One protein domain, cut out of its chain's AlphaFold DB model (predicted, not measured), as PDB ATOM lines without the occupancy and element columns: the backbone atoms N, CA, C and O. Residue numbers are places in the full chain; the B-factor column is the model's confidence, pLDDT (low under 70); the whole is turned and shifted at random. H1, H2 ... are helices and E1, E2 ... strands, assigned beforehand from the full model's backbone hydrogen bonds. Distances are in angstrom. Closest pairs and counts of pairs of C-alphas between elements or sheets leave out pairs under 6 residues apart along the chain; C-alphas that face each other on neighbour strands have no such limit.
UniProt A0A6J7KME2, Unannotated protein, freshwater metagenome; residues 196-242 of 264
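What this domain is: This is residues 196 to 242 of the 264 residues of the protein "Unannotated protein" of freshwater metagenome (UniProt A0A6J7KME2). A small sheet of three antiparallel strands, E1 - E2 - E3, has one short helix, H1, beyond one end of E1, and an unnamed tail, residues 236 to 242, draws out the length. The 47 printed residues hold E1, H1, E2 and E3 in that order, mixed in class, with under half in named elements. The whole is loose, radius of gyration of the C-alphas 12.7 A, and flat, spanning 43 by 22 by 11 A.

How they stand to each other: Start at edge strand E1, residues 205 to 208; E2, residues 224 to 228, is its antiparallel neighbour at 176 degrees, with N 207 and O 225 within hydrogen-bond range, 2.8 A. H1, residues 213 to 219, is only just not on the sheet, with 4 pairs of C-alphas within 10 A; its every O i to N i+4 pair is within range. E2 and E3, residues 231 to 235, form an antiparallel hairpin at 155 degrees; look at N 226 and O 234, 2.9 A.

Where its parts are: Find C-alpha 205 at (45.636, -21.723, 24.597), where E1 begins its 9.5 A. H1 spans 9.9 A, E2 13.1 A and E3 11.0 A, ending at (53.079, -31.167, 24.786).

The domain as a whole: The farthest C-alphas, Gly 200 and Leu 242, are 43.2 A apart. The printed part has no cut, its three links are tight, and no printed residue is under 70 in pLDDT.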
ATOM      1  N   ASP A 196      39.758 -13.539  24.791       81.19
ATOM      2  CA  ASP A 196      38.714 -14.312  24.145       81.19
ATOM      3  C   ASP A 196      39.330 -15.211  23.077       81.19
ATOM      4  O   ASP A 196      40.275 -14.834  22.379       81.19
ATOM      5  N   LEU A 197      38.763 -16.403  22.906       84.38
ATOM      6  CA  LEU A 197      39.132 -17.313  21.822       84.38
ATOM      7  C   LEU A 197      38.454 -16.878  20.516       84.38
ATOM      8  O   LEU A 197      37.619 -17.590  19.958       84.38
ATOM      9  N   LEU A 198      38.798 -15.676  20.050       88.62
ATOM     10  CA  LEU A 198      38.254 -15.060  18.843       88.62
ATOM     11  C   LEU A 198      39.337 -14.906  17.764       88.62
ATOM     12  O   LEU A 198      40.499 -14.639  18.085       88.62
ATOM     13  N   PRO A 199      38.981 -15.024  16.469       89.94
ATOM     14  CA  PRO A 199      39.906 -14.728  15.382       89.94
ATOM     15  C   PRO A 199      40.521 -13.327  15.521       89.94
ATOM     16  O   PRO A 199      39.810 -12.350  15.740       89.94
ATOM     17  N   GLY A 200      41.844 -13.236  15.373       87.88
ATOM     18  CA  GLY A 200      42.601 -11.984  15.500       87.88
ATOM     19  C   GLY A 200      43.199 -11.724  16.886       87.88
ATOM     20  O   GLY A 200      44.077 -10.871  16.996       87.88
ATOM     21  N   GLN A 201      42.800 -12.474  17.918       87.88
ATOM     22  CA  GLN A 201      43.424 -12.413  19.245       87.88
ATOM     23  C   GLN A 201      44.715 -13.252  19.314       87.88
ATOM     24  O   GLN A 201      44.903 -14.169  18.504       87.88
ATOM     25  N   PRO A 202      45.626 -12.972  20.271       87.38
ATOM     26  CA  PRO A 202      46.790 -13.817  20.517       87.38
ATOM     27  C   PRO A 202      46.393 -15.277  20.765       87.38
ATOM     28  O   PRO A 202      45.517 -15.571  21.574       87.38
ATOM     29  N   ALA A 203      47.067 -16.205  20.085       91.50
ATOM     30  CA  ALA A 203      46.847 -17.639  20.257       91.50
ATOM     31  C   ALA A 203      47.542 -18.149  21.534       91.50
ATOM     32  O   ALA A 203      48.619 -18.745  21.468       91.50
ATOM     33  N   GLU A 204      46.904 -17.869  22.671       92.12
ATOM     34  CA  GLU A 204      47.262 -18.289  24.030       92.12
ATOM     35  C   GLU A 204      46.258 -19.342  24.513       92.12
ATOM     36  O   GLU A 204      45.155 -19.011  24.948       92.12
ATOM     37  N   VAL A 205      46.596 -20.627  24.379       93.75
ATOM     38  CA  VAL A 205      45.636 -21.723  24.597       93.75
ATOM     39  C   VAL A 205      46.295 -22.897  25.304       93.75
ATOM     40  O   VAL A 205      47.392 -23.320  24.946       93.75
ATOM     41  N   VAL A 206      45.574 -23.492  26.253       94.00
ATOM     42  CA  VAL A 206      45.874 -24.831  26.764       94.00
ATOM     43  C   VAL A 206      44.782 -25.782  26.292       94.00
ATOM     44  O   VAL A 206      43.612 -25.615  26.629       94.00
ATOM     45  N   ALA A 207      45.160 -26.784  25.502       95.06
ATOM     46  CA  ALA A 207      44.262 -27.856  25.099       95.06
ATOM     47  C   ALA A 207      44.287 -28.969  26.152       95.06
ATOM     48  O   ALA A 207      45.350 -29.509  26.469       95.06
ATOM     49  N   LEU A 208      43.109 -29.305  26.676       95.56
ATOM     50  CA  LEU A 208      42.911 -30.330  27.697       95.56
ATOM     51  C   LEU A 208      42.206 -31.547  27.101       95.56
ATOM     52  O   LEU A 208      41.256 -31.412  26.325       95.56
ATOM     53  N   ARG A 209      42.623 -32.750  27.499       94.88
ATOM     54  CA  ARG A 209      41.917 -33.977  27.130       94.88
ATOM     55  C   ARG A 209      40.605 -34.101  27.912       94.88
ATOM     56  O   ARG A 209      40.616 -34.304  29.121       94.88
ATOM     57  N   GLY A 210      39.479 -34.082  27.204       94.12
ATOM     58  CA  GLY A 210      38.169 -34.405  27.771       94.12
ATOM     59  C   GLY A 210      37.051 -34.316  26.737       94.12
ATOM     60  O   GLY A 210      37.263 -33.812  25.635       94.12
ATOM     61  N   SER A 211      35.870 -34.834  27.068       96.06
ATOM     62  CA  SER A 211      34.639 -34.662  26.271       96.06
ATOM     63  C   SER A 211      33.791 -33.464  26.714       96.06
ATOM     64  O   SER A 211      32.861 -33.065  26.020       96.06
ATOM     65  N   SER A 212      34.096 -32.902  27.883       96.38
ATOM     66  CA  SER A 212      33.451 -31.732  28.478       96.38
ATOM     67  C   SER A 212      34.382 -31.111  29.522       96.38
ATOM     68  O   SER A 212      35.350 -31.748  29.941       96.38
ATOM     69  N   LEU A 213      34.069 -29.898  29.990       95.38
ATOM     70  CA  LEU A 213      34.792 -29.276  31.103       95.38
ATOM     71  C   LEU A 213      34.740 -30.145  32.369       95.38
ATOM     72  O   LEU A 213      35.759 -30.346  33.021       95.38
ATOM     73  N   THR A 214      33.573 -30.713  32.681       96.38
ATOM     74  CA  THR A 214      33.404 -31.620  33.824       96.38
ATOM     75  C   THR A 214      34.292 -32.858  33.701       96.38
ATOM     76  O   THR A 214      34.947 -33.227  34.669       96.38
ATOM     77  N   ASP A 215      34.358 -33.485  32.520       96.62
ATOM     78  CA  ASP A 215      35.235 -34.643  32.274       96.62
ATOM     79  C   ASP A 215      36.720 -34.261  32.379       96.62
ATOM     80  O   ASP A 215      37.496 -34.978  33.009       96.62
ATOM     81  N   ALA A 216      37.111 -33.105  31.835       96.06
ATOM     82  CA  ALA A 216      38.481 -32.605  31.928       96.06
ATOM     83  C   ALA A 216      38.899 -32.336  33.386       96.06
ATOM     84  O   ALA A 216      39.985 -32.750  33.790       96.06
ATOM     85  N   LEU A 217      38.029 -31.713  34.189       95.69
ATOM     86  CA  LEU A 217      38.257 -31.479  35.620       95.69
ATOM     87  C   LEU A 217      38.313 -32.787  36.415       95.69
ATOM     88  O   LEU A 217      39.211 -32.966  37.231       95.69
ATOM     89  N   ALA A 218      37.390 -33.718  36.158       94.56
ATOM     90  CA  ALA A 218      37.334 -34.994  36.867       94.56
ATOM     91  C   ALA A 218      38.552 -35.885  36.577       94.56
ATOM     92  O   ALA A 218      39.034 -36.585  37.463       94.56
ATOM     93  N   ARG A 219      39.050 -35.873  35.333       93.12
ATOM     94  CA  ARG A 219      40.253 -36.626  34.950       93.12
ATOM     95  C   ARG A 219      41.534 -35.935  35.382       93.12
ATOM     96  O   ARG A 219      42.505 -36.627  35.670       93.12
ATOM     97  N   ALA A 220      41.548 -34.603  35.327       93.31
ATOM     98  CA  ALA A 220      42.712 -33.754  35.546       93.31
ATOM     99  C   ALA A 220      43.994 -34.299  34.881       93.31
ATOM    100  O   ALA A 220      45.055 -34.349  35.504       93.31
ATOM    101  N   SER A 221      43.857 -34.751  33.627       93.88
ATOM    102  CA  SER A 221      44.914 -35.440  32.881       93.88
ATOM    103  C   SER A 221      46.128 -34.538  32.666       93.88
ATOM    104  O   SER A 221      45.984 -33.351  32.362       93.88
ATOM    105  N   ASP A 222      47.325 -35.115  32.747       92.81
ATOM    106  CA  ASP A 222      48.566 -34.437  32.357       92.81
ATOM    107  C   ASP A 222      48.721 -34.351  30.829       92.81
ATOM    108  O   ASP A 222      49.560 -33.599  30.340       92.81
ATOM    109  N   GLU A 223      47.899 -35.077  30.057       95.81
ATOM    110  CA  GLU A 223      47.870 -35.020  28.589       95.81
ATOM    111  C   GLU A 223      47.340 -33.661  28.104       95.81
ATOM    112  O   GLU A 223      46.128 -33.434  28.002       95.81
ATOM    113  N   ARG A 224      48.266 -32.734  27.842       96.00
ATOM    114  CA  ARG A 224      47.982 -31.333  27.510       96.00
ATOM    115  C   ARG A 224      48.874 -30.837  26.388       96.00
ATOM    116  O   ARG A 224      49.996 -31.312  26.206       96.00
ATOM    117  N   VAL A 225      48.389 -29.825  25.677       97.81
ATOM    118  CA  VAL A 225      49.180 -29.044  24.718       97.81
ATOM    119  C   VAL A 225      49.077 -27.576  25.095       97.81
ATOM    120  O   VAL A 225      47.974 -27.060  25.252       97.81
ATOM    121  N   VAL A 226      50.218 -26.907  25.231       97.19
ATOM    122  CA  VAL A 226      50.295 -25.474  25.525       97.19
ATOM    123  C   VAL A 226      50.738 -24.745  24.269       97.19
ATOM    124  O   VAL A 226      51.805 -25.027  23.717       97.19
ATOM    125  N   VAL A 227      49.913 -23.804  23.829       96.75
ATOM    126  CA  VAL A 227      50.174 -22.909  22.706       96.75
ATOM    127  C   VAL A 227      50.372 -21.504  23.257       96.75
ATOM    128  O   VAL A 227      49.474 -20.960  23.892       96.75
ATOM    129  N   HIS A 228      51.540 -20.927  22.993       95.31
ATOM    130  CA  HIS A 228      51.879 -19.551  23.339       95.31
ATOM    131  C   HIS A 228      52.189 -18.788  22.054       95.31
ATOM    132  O   HIS A 228      53.023 -19.230  21.253       95.31
ATOM    133  N   ARG A 229      51.502 -17.665  21.820       92.75
ATOM    134  CA  ARG A 229      51.618 -16.843  20.600       92.75
ATOM    135  C   ARG A 229      51.600 -17.667  19.304       92.75
ATOM    136  O   ARG A 229      52.391 -17.432  18.390       92.75
ATOM    137  N   GLY A 230      50.718 -18.666  19.238       93.88
ATOM    138  CA  GLY A 230      50.532 -19.522  18.058       93.88
ATOM    139  C   GLY A 230      51.581 -20.621  17.870       93.88
ATOM    140  O   GLY A 230      51.586 -21.289  16.839       93.88
ATOM    141  N   ARG A 231      52.466 -20.839  18.849       96.94
ATOM    142  CA  ARG A 231      53.482 -21.898  18.824       96.94
ATOM    143  C   ARG A 231      53.216 -22.900  19.934       96.94
ATOM    144  O   ARG A 231      53.004 -22.505  21.075       96.94
ATOM    145  N   VAL A 232      53.287 -24.193  19.621       98.12
ATOM    146  CA  VAL A 232      53.295 -25.235  20.655       98.12
ATOM    147  C   VAL A 232      54.599 -25.113  21.441       98.12
ATOM    148  O   VAL A 232      55.677 -25.283  20.874       98.12
ATOM    149  N   VAL A 233      54.497 -24.791  22.730       98.25
ATOM    150  CA  VAL A 233      55.646 -24.636  23.640       98.25
ATOM    151  C   VAL A 233      55.793 -25.808  24.604       98.25
ATOM    152  O   VAL A 233      56.890 -26.053  25.097       98.25
ATOM    153  N   ALA A 234      54.720 -26.567  24.834       97.88
ATOM    154  CA  ALA A 234      54.753 -27.815  25.585       97.88
ATOM    155  C   ALA A 234      53.697 -28.794  25.060       97.88
ATOM    156  O   ALA A 234      52.606 -28.389  24.648       97.88
ATOM    157  N   SER A 235      54.014 -30.086  25.089       97.69
ATOM    158  CA  SER A 235      53.079 -31.167  24.786       97.69
ATOM    159  C   SER A 235      53.429 -32.387  25.630       97.69
ATOM    160  O   SER A 235      54.589 -32.798  25.674       97.69
ATOM    161  N   THR A 236      52.423 -32.957  26.283       97.31
ATOM    162  CA  THR A 236      52.559 -34.143  27.129       97.31
ATOM    163  C   THR A 236      51.695 -35.261  26.563       97.31
ATOM    164  O   THR A 236      50.519 -35.047  26.270       97.31
ATOM    165  N   THR A 237      52.254 -36.465  26.435       95.19
ATOM    166  CA  THR A 237      51.527 -37.670  26.009       95.19
ATOM    167  C   THR A 237      51.401 -38.645  27.172       95.19
ATOM    168  O   THR A 237      52.382 -38.915  27.863       95.19
ATOM    169  N   VAL A 238      50.206 -39.205  27.365       94.94
ATOM    170  CA  VAL A 238      49.925 -40.201  28.407       94.94
ATOM    171  C   VAL A 238      49.504 -41.512  27.749       94.94
ATOM    172  O   VAL A 238      48.633 -41.533  26.885       94.94
ATOM    173  N   SER A 239      50.107 -42.628  28.165       93.69
ATOM    174  CA  SER A 239      49.750 -43.970  27.689       93.69
ATOM    175  C   SER A 239      49.266 -44.848  28.839       93.69
ATOM    176  O   SER A 239      49.991 -45.031  29.818       93.69
ATOM    177  N   THR A 240      48.090 -45.457  28.686       91.19
ATOM    178  CA  THR A 240      47.521 -46.388  29.671       91.19
ATOM    179  C   THR A 240      47.446 -47.791  29.083       91.19
ATOM    180  O   THR A 240      46.825 -47.998  28.043       91.19
ATOM    181  N   VAL A 241      48.043 -48.774  29.763       94.50
ATOM    182  CA  VAL A 241      47.998 -50.189  29.362       94.50
ATOM    183  C   VAL A 241      47.143 -50.970  30.354       94.50
ATOM    184  O   VAL A 241      47.551 -51.196  31.492       94.50
ATOM    185  N   LEU A 242      45.969 -51.423  29.912       91.31
ATOM    186  CA  LEU A 242      45.116 -52.321  30.687       91.31
ATOM    187  C   LEU A 242      45.504 -53.769  30.379       91.31
ATOM    188  O   LEU A 242      45.338 -54.238  29.254       91.31
TER     189      LEU A 242